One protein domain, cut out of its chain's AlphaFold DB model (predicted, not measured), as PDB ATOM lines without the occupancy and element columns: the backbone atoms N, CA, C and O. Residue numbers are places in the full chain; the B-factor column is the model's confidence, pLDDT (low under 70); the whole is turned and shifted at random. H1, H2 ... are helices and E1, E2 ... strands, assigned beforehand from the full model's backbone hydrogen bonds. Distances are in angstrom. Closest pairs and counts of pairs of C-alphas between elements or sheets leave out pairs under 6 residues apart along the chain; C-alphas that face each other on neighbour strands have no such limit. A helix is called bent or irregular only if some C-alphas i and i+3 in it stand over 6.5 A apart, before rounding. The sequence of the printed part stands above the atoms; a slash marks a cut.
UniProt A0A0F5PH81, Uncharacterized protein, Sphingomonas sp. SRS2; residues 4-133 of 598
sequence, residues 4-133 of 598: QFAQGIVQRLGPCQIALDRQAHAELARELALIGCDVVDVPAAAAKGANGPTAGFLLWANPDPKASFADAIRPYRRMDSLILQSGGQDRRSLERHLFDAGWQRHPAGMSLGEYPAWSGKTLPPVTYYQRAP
ATOM      1  N   GLN A   4     -61.442 -15.870 -12.860       87.88
ATOM      2  CA  GLN A   4     -60.449 -16.933 -13.031       87.88
ATOM      3  C   GLN A   4     -59.037 -16.487 -12.629       87.88
ATOM      4  O   GLN A   4     -58.276 -17.275 -12.075       87.88
ATOM      5  N   PHE A   5     -58.674 -15.223 -12.871       91.44
ATOM      6  CA  PHE A   5     -57.361 -14.706 -12.490       91.44
ATOM      7  C   PHE A   5     -57.221 -14.574 -10.968       91.44
ATOM      8  O   PHE A   5     -56.220 -15.005 -10.399       91.44
ATOM      9  N   ALA A   6     -58.252 -14.046 -10.301       94.19
ATOM     10  CA  ALA A   6     -58.298 -13.965  -8.843       94.19
ATOM     11  C   ALA A   6     -58.264 -15.370  -8.208       94.19
ATOM     12  O   ALA A   6     -57.471 -15.619  -7.298       94.19
ATOM     13  N   GLN A   7     -59.036 -16.319  -8.751       92.31
ATOM     14  CA  GLN A   7     -58.985 -17.728  -8.345       92.31
ATOM     15  C   GLN A   7     -57.581 -18.323  -8.509       92.31
ATOM     16  O   GLN A   7     -57.094 -18.974  -7.590       92.31
ATOM     17  N   GLY A   8     -56.892 -18.051  -9.623       91.88
ATOM     18  CA  GLY A   8     -55.525 -18.523  -9.858       91.88
ATOM     19  C   GLY A   8     -54.488 -17.974  -8.868       91.88
ATOM     20  O   GLY A   8     -53.490 -18.646  -8.596       91.88
ATOM     21  N   ILE A   9     -54.717 -16.782  -8.301       94.00
ATOM     22  CA  ILE A   9     -53.910 -16.232  -7.198       94.00
ATOM     23  C   ILE A   9     -54.183 -17.009  -5.903       94.00
ATOM     24  O   ILE A   9     -53.241 -17.489  -5.269       94.00
ATOM     25  N   VAL A  10     -55.454 -17.178  -5.532       93.81
ATOM     26  CA  VAL A  10     -55.843 -17.864  -4.285       93.81
ATOM     27  C   VAL A  10     -55.486 -19.347  -4.301       93.81
ATOM     28  O   VAL A  10     -55.049 -19.869  -3.282       93.81
ATOM     29  N   GLN A  11     -55.565 -20.019  -5.449       91.00
ATOM     30  CA  GLN A  11     -55.124 -21.412  -5.595       91.00
ATOM     31  C   GLN A  11     -53.633 -21.612  -5.276       91.00
ATOM     32  O   GLN A  11     -53.239 -22.713  -4.910       91.00
ATOM     33  N   ARG A  12     -52.803 -20.567  -5.406       91.06
ATOM     34  CA  ARG A  12     -51.352 -20.642  -5.164       91.06
ATOM     35  C   ARG A  12     -50.926 -20.134  -3.801       91.06
ATOM     36  O   ARG A  12     -49.990 -20.676  -3.222       91.06
ATOM     37  N   LEU A  13     -51.551 -19.055  -3.337       91.00
ATOM     38  CA  LEU A  13     -51.134 -18.344  -2.125       91.00
ATOM     39  C   LEU A  13     -52.099 -18.547  -0.950       91.00
ATOM     40  O   LEU A  13     -51.770 -18.178   0.175       91.00
ATOM     41  N   GLY A  14     -53.281 -19.112  -1.204       91.44
ATOM     42  CA  GLY A  14     -54.404 -19.108  -0.275       91.44
ATOM     43  C   GLY A  14     -55.037 -17.716  -0.107       91.44
ATOM     44  O   GLY A  14     -54.505 -16.710  -0.597       91.44
ATOM     45  N   PRO A  15     -56.185 -17.631   0.590       92.50
ATOM     46  CA  PRO A  15     -56.731 -16.356   1.040       92.50
ATOM     47  C   PRO A  15     -55.734 -15.653   1.967       92.50
ATOM     48  O   PRO A  15     -55.254 -16.226   2.945       92.50
ATOM     49  N   CYS A  16     -55.396 -14.409   1.643       91.88
ATOM     50  CA  CYS A  16     -54.381 -13.630   2.346       91.88
ATOM     51  C   CYS A  16     -54.658 -12.129   2.214       91.88
ATOM     52  O   CYS A  16     -55.569 -11.715   1.488       91.88
ATOM     53  N   GLN A  17     -53.869 -11.307   2.910       93.62
ATOM     54  CA  GLN A  17     -53.891  -9.865   2.688       93.62
ATOM     55  C   GLN A  17     -53.068  -9.522   1.441       93.62
ATOM     56  O   GLN A  17     -51.877  -9.839   1.381       93.62
ATOM     57  N   ILE A  18     -53.679  -8.856   0.459       93.81
ATOM     58  CA  ILE A  18     -53.052  -8.504  -0.819       93.81
ATOM     59  C   ILE A  18     -52.976  -6.985  -0.965       93.81
ATOM     60  O   ILE A  18     -53.994  -6.298  -1.026       93.81
ATOM     61  N   ALA A  19     -51.754  -6.467  -1.067       94.19
ATOM     62  CA  ALA A  19     -51.492  -5.055  -1.306       94.19
ATOM     63  C   ALA A  19     -51.397  -4.750  -2.805       94.19
ATOM     64  O   ALA A  19     -50.513  -5.275  -3.492       94.19
ATOM     65  N   LEU A  20     -52.275  -3.882  -3.307       93.31
ATOM     66  CA  LEU A  20     -52.355  -3.505  -4.722       93.31
ATOM     67  C   LEU A  20     -52.925  -2.089  -4.886       93.31
ATOM     68  O   LEU A  20     -53.583  -1.585  -3.985       93.31
ATOM     69  N   ASP A  21     -52.676  -1.425  -6.015       91.31
ATOM     70  CA  ASP A  21     -53.306  -0.127  -6.304       91.31
ATOM     71  C   ASP A  21     -54.798  -0.339  -6.604       91.31
ATOM     72  O   ASP A  21     -55.177  -0.752  -7.707       91.31
ATOM     73  N   ARG A  22     -55.660  -0.103  -5.607       89.94
ATOM     74  CA  ARG A  22     -57.098  -0.389  -5.718       89.94
ATOM     75  C   ARG A  22     -57.792   0.505  -6.734       89.94
ATOM     76  O   ARG A  22     -58.827   0.110  -7.269       89.94
ATOM     77  N   GLN A  23     -57.242   1.684  -7.012       89.44
ATOM     78  CA  GLN A  23     -57.787   2.575  -8.025       89.44
ATOM     79  C   GLN A  23     -57.441   2.062  -9.426       89.44
ATOM     80  O   GLN A  23     -58.328   1.969 -10.276       89.44
ATOM     81  N   ALA A  24     -56.187   1.673  -9.657       89.25
ATOM     82  CA  ALA A  24     -55.742   1.129 -10.941       89.25
ATOM     83  C   ALA A  24     -56.308  -0.274 -11.231       89.25
ATOM     84  O   ALA A  24     -56.478  -0.653 -12.391       89.25
ATOM     85  N   HIS A  25     -56.630  -1.046 -10.190       91.88
ATOM     86  CA  HIS A  25     -57.044  -2.448 -10.291       91.88
ATOM     87  C   HIS A  25     -58.367  -2.739  -9.567       91.88
ATOM     88  O   HIS A  25     -58.535  -3.796  -8.960       91.88
ATOM     89  N   ALA A  26     -59.334  -1.821  -9.659       92.81
ATOM     90  CA  ALA A  26     -60.608  -1.910  -8.938       92.81
ATOM     91  C   ALA A  26     -61.393  -3.209  -9.202       92.81
ATOM     92  O   ALA A  26     -62.024  -3.745  -8.295       92.81
ATOM     93  N   GLU A  27     -61.362  -3.733 -10.431       94.38
ATOM     94  CA  GLU A  27     -62.027  -5.000 -10.766       94.38
ATOM     95  C   GLU A  27     -61.368  -6.185 -10.048       94.38
ATOM     96  O   GLU A  27     -62.051  -6.924  -9.348       94.38
ATOM     97  N   LEU A  28     -60.039  -6.305 -10.136       94.06
ATOM     98  CA  LEU A  28     -59.285  -7.362  -9.459       94.06
ATOM     99  C   LEU A  28     -59.447  -7.287  -7.936       94.06
ATOM    100  O   LEU A  28     -59.617  -8.318  -7.296       94.06
ATOM    101  N   ALA A  29     -59.439  -6.081  -7.361       93.94
ATOM    102  CA  ALA A  29     -59.678  -5.877  -5.934       93.94
ATOM    103  C   ALA A  29     -61.037  -6.441  -5.490       93.94
ATOM    104  O   ALA A  29     -61.118  -7.095  -4.452       93.94
ATOM    105  N   ARG A  30     -62.096  -6.216  -6.281       95.19
ATOM    106  CA  ARG A  30     -63.430  -6.764  -5.994       95.19
ATOM    107  C   ARG A  30     -63.447  -8.285  -6.090       95.19
ATOM    108  O   ARG A  30     -63.953  -8.921  -5.175       95.19
ATOM    109  N   GLU A  31     -62.873  -8.857  -7.146       96.50
ATOM    110  CA  GLU A  31     -62.832 -10.315  -7.316       96.50
ATOM    111  C   GLU A  31     -62.042 -10.995  -6.189       96.50
ATOM    112  O   GLU A  31     -62.525 -11.961  -5.607       96.50
ATOM    113  N   LEU A  32     -60.873 -10.456  -5.819       94.38
ATOM    114  CA  LEU A  32     -60.064 -10.951  -4.699       94.38
ATOM    115  C   LEU A  32     -60.825 -10.878  -3.365       94.38
ATOM    116  O   LEU A  32     -60.781 -11.827  -2.584       94.38
ATOM    117  N   ALA A  33     -61.562  -9.791  -3.117       93.69
ATOM    118  CA  ALA A  33     -62.386  -9.663  -1.916       93.69
ATOM    119  C   ALA A  33     -63.530 -10.694  -1.877       93.69
ATOM    120  O   ALA A  33     -63.793 -11.279  -0.826       93.69
ATOM    121  N   LEU A  34     -64.178 -10.966  -3.016       94.94
ATOM    122  CA  LEU A  34     -65.266 -11.952  -3.114       94.94
ATOM    123  C   LEU A  34     -64.804 -13.390  -2.843       94.94
ATOM    124  O   LEU A  34     -65.597 -14.199  -2.369       94.94
ATOM    125  N   ILE A  35     -63.535 -13.702  -3.110       93.94
ATOM    126  CA  ILE A  35     -62.942 -15.026  -2.856       93.94
ATOM    127  C   ILE A  35     -62.169 -15.105  -1.527       93.94
ATOM    128  O   ILE A  35     -61.466 -16.084  -1.283       93.94
ATOM    129  N   GLY A  36     -62.315 -14.096  -0.658       92.75
ATOM    130  CA  GLY A  36     -61.857 -14.133   0.735       92.75
ATOM    131  C   GLY A  36     -60.511 -13.466   1.032       92.75
ATOM    132  O   GLY A  36     -60.007 -13.623   2.143       92.75
ATOM    133  N   CYS A  37     -59.914 -12.726   0.093       92.62
ATOM    134  CA  CYS A  37     -58.704 -11.941   0.361       92.62
ATOM    135  C   CYS A  37     -59.026 -10.580   1.002       92.62
ATOM    136  O   CYS A  37     -60.010  -9.929   0.652       92.62
ATOM    137  N   ASP A  38     -58.136 -10.102   1.872       93.00
ATOM    138  CA  ASP A  38     -58.175  -8.728   2.387       93.00
ATOM    139  C   ASP A  38     -57.353  -7.814   1.469       93.00
ATOM    140  O   ASP A  38     -56.133  -7.944   1.386       93.00
ATOM    141  N   VAL A  39     -58.007  -6.916   0.732       92.25
ATOM    142  CA  VAL A  39     -57.334  -6.071  -0.264       92.25
ATOM    143  C   VAL A  39     -57.036  -4.687   0.302       92.25
ATOM    144  O   VAL A  39     -57.942  -3.891   0.570       92.25
ATOM    145  N   VAL A  40     -55.750  -4.361   0.392       91.25
ATOM    146  CA  VAL A  40     -55.246  -3.088   0.923       91.25
ATOM    147  C   VAL A  40     -54.502  -2.299  -0.154       91.25
ATOM    148  O   VAL A  40     -53.976  -2.874  -1.106       91.25
ATOM    149  N   ASP A  41     -54.445  -0.972  -0.018       90.38
ATOM    150  CA  ASP A  41     -53.576  -0.170  -0.886       90.38
ATOM    151  C   ASP A  41     -52.102  -0.459  -0.592       90.38
ATOM    152  O   ASP A  41     -51.729  -0.777   0.542       90.38
ATOM    153  N   VAL A  42     -51.249  -0.319  -1.613       80.56
ATOM    154  CA  VAL A  42     -49.797  -0.478  -1.462       80.56
ATOM    155  C   VAL A  42     -49.298   0.469  -0.360       80.56
ATOM    156  O   VAL A  42     -49.435   1.688  -0.490       80.56
ATOM    157  N   PRO A  43     -48.734  -0.051   0.744       66.38
ATOM    158  CA  PRO A  43     -48.415   0.785   1.889       66.38
ATOM    159  C   PRO A  43     -47.302   1.791   1.565       66.38
ATOM    160  O   PRO A  43     -46.234   1.415   1.084       66.38
ATOM    161  N   ALA A  44     -47.511   3.065   1.925       52.25
ATOM    162  CA  ALA A  44     -46.477   4.108   1.864       52.25
ATOM    163  C   ALA A  44     -45.301   3.831   2.830       52.25
ATOM    164  O   ALA A  44     -44.174   4.266   2.597       52.25
ATOM    165  N   ALA A  45     -45.553   3.066   3.900       47.66
ATOM    166  CA  ALA A  45     -44.556   2.484   4.792       47.66
ATOM    167  C   ALA A  45     -45.069   1.139   5.319       47.66
ATOM    168  O   ALA A  45     -46.243   1.005   5.654       47.66
ATOM    169  N   ALA A  46     -44.188   0.140   5.383       48.75
ATOM    170  CA  ALA A  46     -44.559  -1.247   5.634       48.75
ATOM    171  C   ALA A  46     -45.353  -1.437   6.941       48.75
ATOM    172  O   ALA A  46     -44.796  -1.306   8.037       48.75
ATOM    173  N   ALA A  47     -46.636  -1.774   6.801       49.88
ATOM    174  CA  ALA A  47     -47.530  -2.046   7.912       49.88
ATOM    175  C   ALA A  47     -47.062  -3.309   8.655       49.88
ATOM    176  O   ALA A  47     -47.131  -4.422   8.142       49.88
ATOM    177  N   LYS A  48     -46.548  -3.126   9.875       48.06
ATOM    178  CA  LYS A  48     -46.465  -4.193  10.877       48.06
ATOM    179  C   LYS A  48     -47.868  -4.334  11.464       48.06
ATOM    180  O   LYS A  48     -48.323  -3.394  12.107       48.06
ATOM    181  N   GLY A  49     -48.537  -5.464  11.248       54.97
ATOM    182  CA  GLY A  49     -49.835  -5.709  11.887       54.97
ATOM    183  C   GLY A  49     -50.757  -6.729  11.225       54.97
ATOM    184  O   GLY A  49     -51.813  -6.995  11.787       54.97
ATOM    185  N   ALA A  50     -50.407  -7.312  10.074       60.00
ATOM    186  CA  ALA A  50     -51.184  -8.428   9.546       60.00
ATOM    187  C   ALA A  50     -50.979  -9.663  10.440       60.00
ATOM    188  O   ALA A  50     -49.848 -10.091  10.665       60.00
ATOM    189  N   ASN A  51     -52.073 -10.234  10.945       67.31
ATOM    190  CA  ASN A  51     -52.059 -11.460  11.751       67.31
ATOM    191  C   ASN A  51     -51.939 -12.741  10.888       67.31
ATOM    192  O   ASN A  51     -52.157 -13.836  11.398       67.31
ATOM    193  N   GLY A  52     -51.617 -12.623   9.593       80.31
ATOM    194  CA  GLY A  52     -51.590 -13.731   8.631       80.31
ATOM    195  C   GLY A  52     -50.711 -13.454   7.400       80.31
ATOM    196  O   GLY A  52     -50.028 -12.428   7.372       80.31
ATOM    197  N   PRO A  53     -50.715 -14.358   6.396       87.38
ATOM    198  CA  PRO A  53     -49.881 -14.247   5.198       87.38
ATOM    199  C   PRO A  53     -50.155 -12.967   4.406       87.38
ATOM    200  O   PRO A  53     -51.301 -12.517   4.296       87.38
ATOM    201  N   THR A  54     -49.102 -12.403   3.816       92.12
ATOM    202  CA  THR A  54     -49.159 -11.149   3.055       92.12
ATOM    203  C   THR A  54     -48.583 -11.299   1.649       92.12
ATOM    204  O   THR A  54     -47.518 -11.886   1.451       92.12
ATOM    205  N   ALA A  55     -49.253 -10.709   0.658       94.25
ATOM    206  CA  ALA A  55     -48.793 -10.691  -0.725       94.25
ATOM    207  C   ALA A  55     -48.854  -9.285  -1.337       94.25
ATOM    208  O   ALA A  55     -49.750  -8.493  -1.053       94.25
ATOM    209  N   GLY A  56     -47.898  -8.977  -2.206       95.00
ATOM    210  CA  GLY A  56     -47.924  -7.786  -3.052       95.00
ATOM    211  C   GLY A  56     -48.386  -8.117  -4.462       95.00
ATOM    212  O   GLY A  56     -47.979  -9.144  -4.995       95.00
ATOM    213  N   PHE A  57     -49.171  -7.252  -5.094       96.00
ATOM    214  CA  PHE A  57     -49.445  -7.318  -6.530       96.00
ATOM    215  C   PHE A  57     -48.781  -6.140  -7.240       96.00
ATOM    216  O   PHE A  57     -49.007  -4.982  -6.875       96.00
ATOM    217  N   LEU A  58     -47.979  -6.441  -8.262       95.25
ATOM    218  CA  LEU A  58     -47.280  -5.460  -9.084       95.25
ATOM    219  C   LEU A  58     -47.550  -5.716 -10.571       95.25
ATOM    220  O   LEU A  58     -47.170  -6.754 -11.115       95.25
ATOM    221  N   LEU A  59     -48.145  -4.729 -11.246       93.56
ATOM    222  CA  LEU A  59     -48.225  -4.682 -12.705       93.56
ATOM    223  C   LEU A  59     -46.966  -4.014 -13.274       93.56
ATOM    224  O   LEU A  59     -46.663  -2.865 -12.963       93.56
ATOM    225  N   TRP A  60     -46.265  -4.720 -14.157       93.00
ATOM    226  CA  TRP A  60     -45.061  -4.251 -14.843       93.00
ATOM    227  C   TRP A  60     -45.079  -4.636 -16.331       93.00
ATOM    228  O   TRP A  60     -44.097  -5.124 -16.866       93.00
ATOM    229  N   ALA A  61     -46.217  -4.483 -17.015       85.00
ATOM    230  CA  ALA A  61     -46.349  -4.893 -18.419       85.00
ATOM    231  C   ALA A  61     -45.921  -3.812 -19.431       85.00
ATOM    232  O   ALA A  61     -45.487  -4.154 -20.521       85.00
ATOM    233  N   ASN A  62     -46.040  -2.527 -19.074       82.75
ATOM    234  CA  ASN A  62     -45.656  -1.373 -19.901       82.75
ATOM    235  C   ASN A  62     -45.134  -0.237 -18.998       82.75
ATOM    236  O   ASN A  62     -45.823   0.772 -18.825       82.75
ATOM    237  N   PRO A  63     -43.983  -0.417 -18.328       80.44
ATOM    238  CA  PRO A  63     -43.458   0.604 -17.428       80.44
ATOM    239  C   PRO A  63     -43.060   1.873 -18.195       80.44
ATOM    240  O   PRO A  63     -42.618   1.803 -19.343       80.44
ATOM    241  N   ASP A  64     -43.174   3.037 -17.544       82.06
ATOM    242  CA  ASP A  64     -42.533   4.264 -18.033       82.06
ATOM    243  C   ASP A  64     -41.034   3.968 -18.259       82.06
ATOM    244  O   ASP A  64     -40.403   3.391 -17.369       82.06
ATOM    245  N   PRO A  65     -40.431   4.344 -19.403       78.62
ATOM    246  CA  PRO A  65     -39.000   4.152 -19.656       78.62
ATOM    247  C   PRO A  65     -38.067   4.701 -18.564       78.62
ATOM    248  O   PRO A  65     -36.916   4.277 -18.473       78.62
ATOM    249  N   LYS A  66     -38.532   5.655 -17.750       82.38
ATOM    250  CA  LYS A  66     -37.798   6.216 -16.604       82.38
ATOM    251  C   LYS A  66     -38.064   5.485 -15.285       82.38
ATOM    252  O   LYS A  66     -37.383   5.767 -14.298       82.38
ATOM    253  N   ALA A  67     -39.048   4.590 -15.230       86.75
ATOM    254  CA  ALA A  67     -39.398   3.860 -14.023       86.75
ATOM    255  C   ALA A  67     -38.364   2.768 -13.715       86.75
ATOM    256  O   ALA A  67     -38.008   1.938 -14.549       86.75
ATOM    257  N   SER A  68     -37.904   2.755 -12.468       92.00
ATOM    258  CA  SER A  68     -36.961   1.769 -11.947       92.00
ATOM    259  C   SER A  68     -37.721   0.591 -11.348       92.00
ATOM    260  O   SER A  68     -38.464   0.745 -10.375       92.00
ATOM    261  N   PHE A  69     -37.506  -0.607 -11.896       93.81
ATOM    262  CA  PHE A  69     -38.107  -1.826 -11.349       93.81
ATOM    263  C   PHE A  69     -37.642  -2.095  -9.906       93.81
ATOM    264  O   PHE A  69     -38.432  -2.502  -9.057       93.81
ATOM    265  N   ALA A  70     -36.379  -1.787  -9.590       91.75
ATOM    266  CA  ALA A  70     -35.826  -1.926  -8.242       91.75
ATOM    267  C   ALA A  70     -36.554  -1.055  -7.200       91.75
ATOM    268  O   ALA A  70     -36.713  -1.467  -6.046       91.75
ATOM    269  N   ASP A  71     -36.999   0.140  -7.600       91.44
ATOM    270  CA  ASP A  71     -37.800   1.016  -6.745       91.44
ATOM    271  C   ASP A  71     -39.256   0.548  -6.678       91.44
ATOM    272  O   ASP A  71     -39.834   0.547  -5.591       91.44
ATOM    273  N   ALA A  72     -39.816   0.058  -7.789       91.81
ATOM    274  CA  ALA A  72     -41.177  -0.476  -7.848       91.81
ATOM    275  C   ALA A  72     -41.391  -1.685  -6.921       91.81
ATOM    276  O   ALA A  72     -42.455  -1.815  -6.323       91.81
ATOM    277  N   ILE A  73     -40.379  -2.541  -6.729       93.50
ATOM    278  CA  ILE A  73     -40.478  -3.686  -5.805       93.50
ATOM    279  C   ILE A  73     -40.206  -3.324  -4.332       93.50
ATOM    280  O   ILE A  73     -40.444  -4.143  -3.439       93.50
ATOM    281  N   ARG A  74     -39.688  -2.120  -4.036       91.25
ATOM    282  CA  ARG A  74     -39.299  -1.707  -2.672       91.25
ATOM    283  C   ARG A  74     -40.468  -1.710  -1.667       91.25
ATOM    284  O   ARG A  74     -40.230  -2.186  -0.552       91.25
ATOM    285  N   PRO A  75     -41.692  -1.249  -1.999       90.75
ATOM    286  CA  PRO A  75     -42.828  -1.258  -1.069       90.75
ATOM    287  C   PRO A  75     -43.189  -2.656  -0.553       90.75
ATOM    288  O   PRO A  75     -43.593  -2.818   0.595       90.75
ATOM    289  N   TYR A  76     -42.954  -3.686  -1.367       91.19
ATOM    290  CA  TYR A  76     -43.318  -5.069  -1.062       91.19
ATOM    291  C   TYR A  76     -42.244  -5.819  -0.252       91.19
ATOM    292  O   TYR A  76     -42.416  -6.996   0.056       91.19
ATOM    293  N   ARG A  77     -41.131  -5.164   0.133       87.25
ATOM    294  CA  ARG A  77     -39.958  -5.789   0.792       87.25
ATOM    295  C   ARG A  77     -40.236  -6.540   2.099       87.25
ATOM    296  O   ARG A  77     -39.407  -7.342   2.516       87.25
ATOM    297  N   ARG A  78     -41.354  -6.262   2.768       85.88
ATOM    298  CA  ARG A  78     -41.736  -6.927   4.025       85.88
ATOM    299  C   ARG A  78     -42.865  -7.944   3.870       85.88
ATOM    300  O   ARG A  78     -43.265  -8.509   4.874       85.88
ATOM    301  N   MET A  79     -43.360  -8.149   2.650       89.38
ATOM    302  CA  MET A  79     -44.391  -9.145   2.367       89.38
ATOM    303  C   MET A  79     -43.776 -10.519   2.137       89.38
ATOM    304  O   MET A  79     -42.600 -10.617   1.750       89.38
ATOM    305  N   ASP A  80     -44.589 -11.547   2.363       90.56
ATOM    306  CA  ASP A  80     -44.203 -12.951   2.223       90.56
ATOM    307  C   ASP A  80     -44.100 -13.348   0.748       90.56
ATOM    308  O   ASP A  80     -43.125 -13.993   0.348       90.56
ATOM    309  N   SER A  81     -45.054 -12.872  -0.060       94.25
ATOM    310  CA  SER A  81     -45.193 -13.201  -1.481       94.25
ATOM    311  C   SER A  81     -45.316 -11.966  -2.381       94.25
ATOM    312  O   SER A  81     -45.710 -10.880  -1.947       94.25
ATOM    313  N   LEU A  82     -44.983 -12.127  -3.662       96.56
ATOM    314  CA  LEU A  82     -45.153 -11.121  -4.712       96.56
ATOM    315  C   LEU A  82     -45.748 -11.770  -5.962       96.56
ATOM    316  O   LEU A  82     -45.205 -12.735  -6.494       96.56
ATOM    317  N   ILE A  83     -46.843 -11.192  -6.442       96.94
ATOM    318  CA  ILE A  83     -47.498 -11.492  -7.709       96.94
ATOM    319  C   ILE A  83     -47.030 -10.429  -8.699       96.94
ATOM    320  O   ILE A  83     -47.279  -9.237  -8.505       96.94
ATOM    321  N   LEU A  84     -46.342 -10.856  -9.749       96.56
ATOM    322  CA  LEU A  84     -45.807  -9.977 -10.777       96.56
ATOM    323  C   LEU A  84     -46.506 -10.251 -12.105       96.56
ATOM    324  O   LEU A  84     -46.367 -11.334 -12.675       96.56
ATOM    325  N   GLN A  85     -47.209  -9.248 -12.623       94.69
ATOM    326  CA  GLN A  85     -47.765  -9.277 -13.969       94.69
ATOM    327  C   GLN A  85     -46.822  -8.538 -14.925       94.69
ATOM    328  O   GLN A  85     -46.846  -7.310 -15.003       94.69
ATOM    329  N   SER A  86     -45.970  -9.273 -15.637       91.69
ATOM    330  CA  SER A  86     -44.861  -8.712 -16.432       91.69
ATOM    331  C   SER A  86     -44.701  -9.375 -17.803       91.69
ATOM    332  O   SER A  86     -43.584  -9.491 -18.310       91.69
ATOM    333  N   GLY A  87     -45.801  -9.853 -18.390       83.62
ATOM    334  CA  GLY A  87     -45.771 -10.539 -19.682       83.62
ATOM    335  C   GLY A  87     -44.994  -9.761 -20.747       83.62
ATOM    336  O   GLY A  87     -45.239  -8.574 -20.959       83.62
ATOM    337  N   GLY A  88     -44.048 -10.436 -21.402       78.50
ATOM    338  CA  GLY A  88     -43.254  -9.869 -22.500       78.50
ATOM    339  C   GLY A  88     -42.065  -8.994 -22.084       78.50
ATOM    340  O   GLY A  88     -41.334  -8.534 -22.957       78.50
ATOM    341  N   GLN A  89     -41.834  -8.780 -20.786       88.38
ATOM    342  CA  GLN A  89     -40.685  -8.013 -20.292       88.38
ATOM    343  C   GLN A  89     -39.393  -8.835 -20.240       88.38
ATOM    344  O   GLN A  89     -39.441 -10.059 -20.105       88.38
ATOM    345  N   ASP A  90     -38.243  -8.146 -20.276       90.25
ATOM    346  CA  ASP A  90     -36.913  -8.767 -20.179       90.25
ATOM    347  C   ASP A  90     -36.744  -9.521 -18.858       90.25
ATOM    348  O   ASP A  90     -36.607  -8.941 -17.776       90.25
ATOM    349  N   ARG A  91     -36.721 -10.847 -18.958       93.06
ATOM    350  CA  ARG A  91     -36.642 -11.739 -17.805       93.06
ATOM    351  C   ARG A  91     -35.355 -11.541 -17.018       93.06
ATOM    352  O   ARG A  91     -35.386 -11.474 -15.791       93.06
ATOM    353  N   ARG A  92     -34.221 -11.452 -17.719       91.69
ATOM    354  CA  ARG A  92     -32.895 -11.453 -17.092       91.69
ATOM    355  C   ARG A  92     -32.707 -10.254 -16.167       91.69
ATOM    356  O   ARG A  92     -32.116 -10.402 -15.097       91.69
ATOM    357  N   SER A  93     -33.181  -9.081 -16.575       91.44
ATOM    358  CA  SER A  93     -33.159  -7.875 -15.754       91.44
ATOM    359  C   SER A  93     -34.107  -7.997 -14.563       91.44
ATOM    360  O   SER A  93     -33.683  -7.763 -13.430       91.44
ATOM    361  N   LEU A  94     -35.362  -8.400 -14.780       94.38
ATOM    362  CA  LEU A  94     -36.358  -8.472 -13.706       94.38
ATOM    363  C   LEU A  94     -35.970  -9.483 -12.621       94.38
ATOM    364  O   LEU A  94     -35.934  -9.135 -11.441       94.38
ATOM    365  N   GLU A  95     -35.615 -10.708 -13.006       93.94
ATOM    366  CA  GLU A  95     -35.259 -11.755 -12.046       93.94
ATOM    367  C   GLU A  95     -33.990 -11.418 -11.265       93.94
ATOM    368  O   GLU A  95     -33.942 -11.671 -10.066       93.94
ATOM    369  N   ARG A  96     -33.003 -10.754 -11.885       92.81
ATOM    370  CA  ARG A  96     -31.821 -10.264 -11.158       92.81
ATOM    371  C   ARG A  96     -32.218  -9.323 -10.023       92.81
ATOM    372  O   ARG A  96     -31.835  -9.557  -8.886       92.81
ATOM    373  N   HIS A  97     -33.025  -8.303 -10.311       94.25
ATOM    374  CA  HIS A  97     -33.472  -7.357  -9.286       94.25
ATOM    375  C   HIS A  97     -34.313  -8.027  -8.192       94.25
ATOM    376  O   HIS A  97     -34.224  -7.639  -7.028       94.25
ATOM    377  N   LEU A  98     -35.129  -9.025  -8.546       94.44
ATOM    378  CA  LEU A  98     -35.909  -9.796  -7.578       94.44
ATOM    379  C   LEU A  98     -34.998 -10.612  -6.658       94.44
ATOM    380  O   LEU A  98     -35.128 -10.516  -5.435       94.44
ATOM    381  N   PHE A  99     -34.061 -11.368  -7.225       92.94
ATOM    382  CA  PHE A  99     -33.149 -12.217  -6.461       92.94
ATOM    383  C   PHE A  99     -32.198 -11.387  -5.590       92.94
ATOM    384  O   PHE A  99     -32.053 -11.685  -4.403       92.94
ATOM    385  N   ASP A 100     -31.670 -10.274  -6.109       90.94
ATOM    386  CA  ASP A 100     -30.861  -9.314  -5.340       90.94
ATOM    387  C   ASP A 100     -31.660  -8.685  -4.181       90.94
ATOM    388  O   ASP A 100     -31.110  -8.366  -3.125       90.94
ATOM    389  N   ALA A 101     -32.978  -8.532  -4.342       91.00
ATOM    390  CA  ALA A 101     -33.889  -8.058  -3.300       91.00
ATOM    391  C   ALA A 101     -34.378  -9.170  -2.345       91.00
ATOM    392  O   ALA A 101     -35.270  -8.922  -1.523       91.00
ATOM    393  N   GLY A 102     -33.811 -10.377  -2.427       90.56
ATOM    394  CA  GLY A 102     -34.115 -11.501  -1.538       90.56
ATOM    395  C   GLY A 102     -35.431 -12.215  -1.850       90.56
ATOM    396  O   GLY A 102     -36.030 -12.818  -0.956       90.56
ATOM    397  N   TRP A 103     -35.916 -12.119  -3.086       92.62
ATOM    398  CA  TRP A 103     -37.000 -12.962  -3.582       92.62
ATOM    399  C   TRP A 103     -36.442 -14.253  -4.192       92.62
ATOM    400  O   TRP A 103     -35.287 -14.326  -4.604       92.62
ATOM    401  N   GLN A 104     -37.282 -15.273  -4.267       93.38
ATOM    402  CA  GLN A 104     -37.088 -16.471  -5.079       93.38
ATOM    403  C   GLN A 104     -38.414 -16.818  -5.744       93.38
ATOM    404  O   GLN A 104     -39.466 -16.361  -5.287       93.38
ATOM    405  N   ARG A 105     -38.398 -17.625  -6.802       94.50
ATOM    406  CA  ARG A 105     -39.647 -18.115  -7.392       94.50
ATOM    407  C   ARG A 105     -40.451 -18.898  -6.361       94.50
ATOM    408  O   ARG A 105     -39.897 -19.628  -5.537       94.50
ATOM    409  N   HIS A 106     -41.764 -18.725  -6.397       94.06
ATOM    410  CA  HIS A 106     -42.664 -19.501  -5.560       94.06
ATOM    411  C   HIS A 106     -42.621 -20.978  -6.005       94.06
ATOM    412  O   HIS A 106     -42.683 -21.226  -7.210       94.06
ATOM    413  N   PRO A 107     -42.548 -21.965  -5.093       92.94
ATOM    414  CA  PRO A 107     -42.500 -23.382  -5.456       92.94
ATOM    415  C   PRO A 107     -43.734 -23.851  -6.245       92.94
ATOM    416  O   PRO A 107     -43.595 -24.625  -7.181       92.94
ATOM    417  N   ALA A 108     -44.919 -23.300  -5.948       92.44
ATOM    418  CA  ALA A 108     -46.136 -23.481  -6.761       92.44
ATOM    419  C   ALA A 108     -46.282 -22.472  -7.926       92.44
ATOM    420  O   ALA A 108     -47.361 -22.296  -8.492       92.44
ATOM    421  N   GLY A 109     -45.222 -21.725  -8.247       92.06
ATOM    422  CA  GLY A 109     -45.253 -20.639  -9.230       92.06
ATOM    423  C   GLY A 109     -45.265 -21.102 -10.687       92.06
ATOM    424  O   GLY A 109     -45.562 -20.293 -11.562       92.06
ATOM    425  N   MET A 110     -44.954 -22.375 -10.947       94.38
ATOM    426  CA  MET A 110     -45.013 -22.990 -12.271       94.38
ATOM    427  C   MET A 110     -45.549 -24.418 -12.155       94.38
ATOM    428  O   MET A 110     -44.873 -25.298 -11.624       94.38
ATOM    429  N   SER A 111     -46.749 -24.648 -12.679       92.50
ATOM    430  CA  SER A 111     -47.263 -25.998 -12.934       92.50
ATOM    431  C   SER A 111     -46.724 -26.554 -14.258       92.50
ATOM    432  O   SER A 111     -46.217 -25.809 -15.100       92.50
ATOM    433  N   LEU A 112     -46.869 -27.864 -14.485       92.94
ATOM    434  CA  LEU A 112     -46.433 -28.499 -15.735       92.94
ATOM    435  C   LEU A 112     -47.069 -27.852 -16.984       92.94
ATOM    436  O   LEU A 112     -46.378 -27.609 -17.970       92.94
ATOM    437  N   GLY A 113     -48.364 -27.521 -16.927       91.06
ATOM    438  CA  GLY A 113     -49.083 -26.880 -18.037       91.06
ATOM    439  C   GLY A 113     -48.634 -25.443 -18.325       91.06
ATOM    440  O   GLY A 113     -48.876 -24.926 -19.411       91.06
ATOM    441  N   GLU A 114     -47.954 -24.803 -17.375       92.50
ATOM    442  CA  GLU A 114     -47.443 -23.436 -17.511       92.50
ATOM    443  C   GLU A 114     -46.003 -23.384 -18.008       92.50
ATOM    444  O   GLU A 114     -45.566 -22.326 -18.456       92.50
ATOM    445  N   TYR A 115     -45.272 -24.501 -17.973       94.62
ATOM    446  CA  TYR A 115     -43.882 -24.572 -18.423       94.62
ATOM    447  C   TYR A 115     -43.672 -24.041 -19.858       94.62
ATOM    448  O   TYR A 115     -42.768 -23.222 -20.042       94.62
ATOM    449  N   PRO A 116     -44.547 -24.337 -20.846       93.94
ATOM    450  CA  PRO A 116     -44.454 -23.751 -22.188       93.94
ATOM    451  C   PRO A 116     -44.562 -22.219 -22.258       93.94
ATOM    452  O   PRO A 116     -44.250 -21.636 -23.293       93.94
ATOM    453  N   ALA A 117     -45.012 -21.536 -21.201       91.12
ATOM    454  CA  ALA A 117     -45.063 -20.074 -21.169       91.12
ATOM    455  C   ALA A 117     -43.725 -19.429 -20.761       91.12
ATOM    456  O   ALA A 117     -43.580 -18.208 -20.862       91.12
ATOM    457  N   TRP A 118     -42.753 -20.217 -20.293       91.75
ATOM    458  CA  TRP A 118     -41.440 -19.736 -19.865       91.75
ATOM    459  C   TRP A 118     -40.435 -19.765 -21.018       91.75
ATOM    460  O   TRP A 118     -40.373 -20.717 -21.790       91.75
ATOM    461  N   SER A 119     -39.610 -18.721 -21.124       91.56
ATOM    462  CA  SER A 119     -38.498 -18.657 -22.080       91.56
ATOM    463  C   SER A 119     -37.296 -17.951 -21.464       91.56
ATOM    464  O   SER A 119     -37.438 -17.188 -20.506       91.56
ATOM    465  N   GLY A 120     -36.106 -18.129 -22.031       90.62
ATOM    466  CA  GLY A 120     -34.896 -17.441 -21.572       90.62
ATOM    467  C   GLY A 120     -34.934 -15.915 -21.743       90.62
ATOM    468  O   GLY A 120     -34.119 -15.218 -21.142       90.62
ATOM    469  N   LYS A 121     -35.869 -15.388 -22.544       90.81
ATOM    470  CA  LYS A 121     -35.960 -13.961 -22.891       90.81
ATOM    471  C   LYS A 121     -37.021 -13.225 -22.081       90.81
ATOM    472  O   LYS A 121     -36.765 -12.124 -21.601       90.81
ATOM    473  N   THR A 122     -38.197 -13.824 -21.917       90.50
ATOM    474  CA  THR A 122     -39.359 -13.160 -21.317       90.50
ATOM    475  C   THR A 122     -39.993 -13.984 -20.207       90.50
ATOM    476  O   THR A 122     -39.998 -15.216 -20.250       90.50
ATOM    477  N   LEU A 123     -40.538 -13.287 -19.206       90.62
ATOM    478  CA  LEU A 123     -41.380 -13.911 -18.188       90.62
ATOM    479  C   LEU A 123     -42.778 -14.219 -18.757       90.62
ATOM    480  O   LEU A 123     -43.267 -13.470 -19.617       90.62
ATOM    481  N   PRO A 124     -43.453 -15.265 -18.239       91.12
ATOM    482  CA  PRO A 124     -44.877 -15.476 -18.468       91.12
ATOM    483  C   PRO A 124     -45.722 -14.254 -18.073       91.12
ATOM    484  O   PRO A 124     -45.254 -13.383 -17.331       91.12
ATOM    485  N   PRO A 125     -46.998 -14.192 -18.505       91.06
ATOM    486  CA  PRO A 125     -47.898 -13.092 -18.163       91.06
ATOM    487  C   PRO A 125     -47.965 -12.788 -16.666       91.06
ATOM    488  O   PRO A 125     -48.029 -11.618 -16.291       91.06
ATOM    489  N   VAL A 126     -47.933 -13.830 -15.832       93.56
ATOM    490  CA  VAL A 126     -48.021 -13.743 -14.376       93.56
ATOM    491  C   VAL A 126     -46.986 -14.680 -13.771       93.56
ATOM    492  O   VAL A 126     -46.866 -15.829 -14.188       93.56
ATOM    493  N   THR A 127     -46.248 -14.188 -12.784       95.25
ATOM    494  CA  THR A 127     -45.261 -14.966 -12.033       95.25
ATOM    495  C   THR A 127     -45.392 -14.708 -10.541       95.25
ATOM    496  O   THR A 127     -45.836 -13.641 -10.112       95.25
ATOM    497  N   TYR A 128     -45.018 -15.708  -9.751       96.25
ATOM    498  CA  TYR A 128     -45.167 -15.700  -8.302       96.25
ATOM    499  C   TYR A 128     -43.801 -15.860  -7.653       96.25
ATOM    500  O   TYR A 128     -43.021 -16.741  -8.023       96.25
ATOM    501  N   TYR A 129     -43.534 -15.033  -6.653       95.50
ATOM    502  CA  TYR A 129     -42.304 -15.050  -5.878       95.50
ATOM    503  C   TYR A 129     -42.627 -15.115  -4.393       95.50
ATOM    504  O   TYR A 129     -43.667 -14.633  -3.951       95.50
ATOM    505  N   GLN A 130     -41.704 -15.679  -3.627       92.38
ATOM    506  CA  GLN A 130     -41.729 -15.679  -2.170       92.38
ATOM    507  C   GLN A 130     -40.393 -15.197  -1.621       92.38
ATOM    508  O   GLN A 130     -39.389 -15.135  -2.341       92.38
ATOM    509  N   ARG A 131     -40.351 -14.872  -0.334       89.50
ATOM    510  CA  ARG A 131     -39.087 -14.563   0.338       89.50
ATOM    511  C   ARG A 131     -38.136 -15.749   0.300       89.50
ATOM    512  O   ARG A 131     -38.485 -16.855   0.708       89.50
ATOM    513  N   ALA A 132     -36.913 -15.496  -0.157       81.00
ATOM    514  CA  ALA A 132     -35.862 -16.490  -0.117       81.00
ATOM    515  C   ALA A 132     -35.419 -16.718   1.339       81.00
ATOM    516  O   ALA A 132     -35.052 -15.758   2.034       81.00
ATOM    517  N   PRO A 133     -35.418 -17.964   1.833       66.31
ATOM    518  CA  PRO A 133     -34.707 -18.272   3.057       66.31
ATOM    519  C   PRO A 133     -33.207 -17.993   2.861       66.31
ATOM    520  O   PRO A 133     -32.667 -18.160   1.771       66.31
TER     521      PRO A 133
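This is residues 4 to 133 of the 598 residues of an uncharacterized protein of Sphingomonas sp. SRS2 (UniProt A0A0F5PH81). One strongly twisted sheet of six strands runs through the domain, with helices over both faces: H2 packs over the edge strand E2 on one face and H4 over the other edge strand, E5, on the opposite face. H1 touches H2 and grazes the sheet with residues 9 to 13, H3 packs on H4, and H5 lies off the sheet, far from the middle, where E4 and E3 are. The printed part has 130 residues with five named helices and six named strands, in the order H1 E1 H2 E2 E3 H3 E4 H4 E5 H5 E6; the mixed sheet runs E2 E1 E3 E4 E6 E5. The class is mixed, helices and strands, with under half of the residues in named elements. The whole is compact and rounded, with a radius of gyration of the C-alphas of 14.0 A and spans of 37 by 33 by 31 A.

H1, residues 4 to 13, touches H2, residues 26 to 34, at Ala 6 and Leu 32, their closest C-alphas, 5.4 A apart, at a steep tilt of 58 degrees, the same way. E1, residues 17 to 19, H2 and E2, residues 38 to 40, form a strand-helix-strand unit, two parallel neighbour strands with a helix between, with a right-handed crossover; N 18 and O 38 are 2.8 A apart. H2 lies over E2 at a height over the sheet of 8.9 A. E3, residues 54 to 59, is parallel to E1, with N 19 and O 55 at 2.8 A. E3, H3, residues 69 to 72, and E4, residues 81 to 85, form another right-handed unit, with N 83 and O 56 at 2.8 A. H4, residues 91 to 100, touches H3 at the C-alphas of His 97 and Ala 70, their closest, 6.0 A apart. H4 lies over E5, residues 103 to 105, at a height over the sheet of 10.0 A. E4, H4 and E5 form a split right-handed unit, with E6, residues 127 to 131, between the strands. E6 is antiparallel to E4, N 82 and O 129 at 2.8 A, and to E5, N 104 and O 130 at 2.9 A. H5, residues 112 to 117, touches no helix. Every O i to N i+4 pair is within hydrogen-bond range in H2 and H4, 5 of 6 in H1 and 0 of 2 in H5, where 2 of 3 O i to N i+3 pairs are; H3 is too short for an i+4 pair.

H1 begins at C-alpha 4, (-60.449, -16.933, -13.031), and measures 14.4 A; H2 measures 12.5 A and H4 14.0 A. E3, the longest strand, measures 17.1 A from C-alpha 54, (-49.159, -11.149, 3.055); E4 measures 13.3 A. H5, 10.1 A, is irregular, but only just: C-alphas 113 and 116 are 7.0 A apart. E6, 13.8 A, ends at C-alpha 131, (-39.087, -14.563, 0.338).

The C-alphas farthest apart, of Gly 49 and Pro 116, are 38.9 A apart. The printed part has no cut. E2 to E3 is a long link of 13 residues. Residues 43 to 51 and 133 have pLDDT under 70.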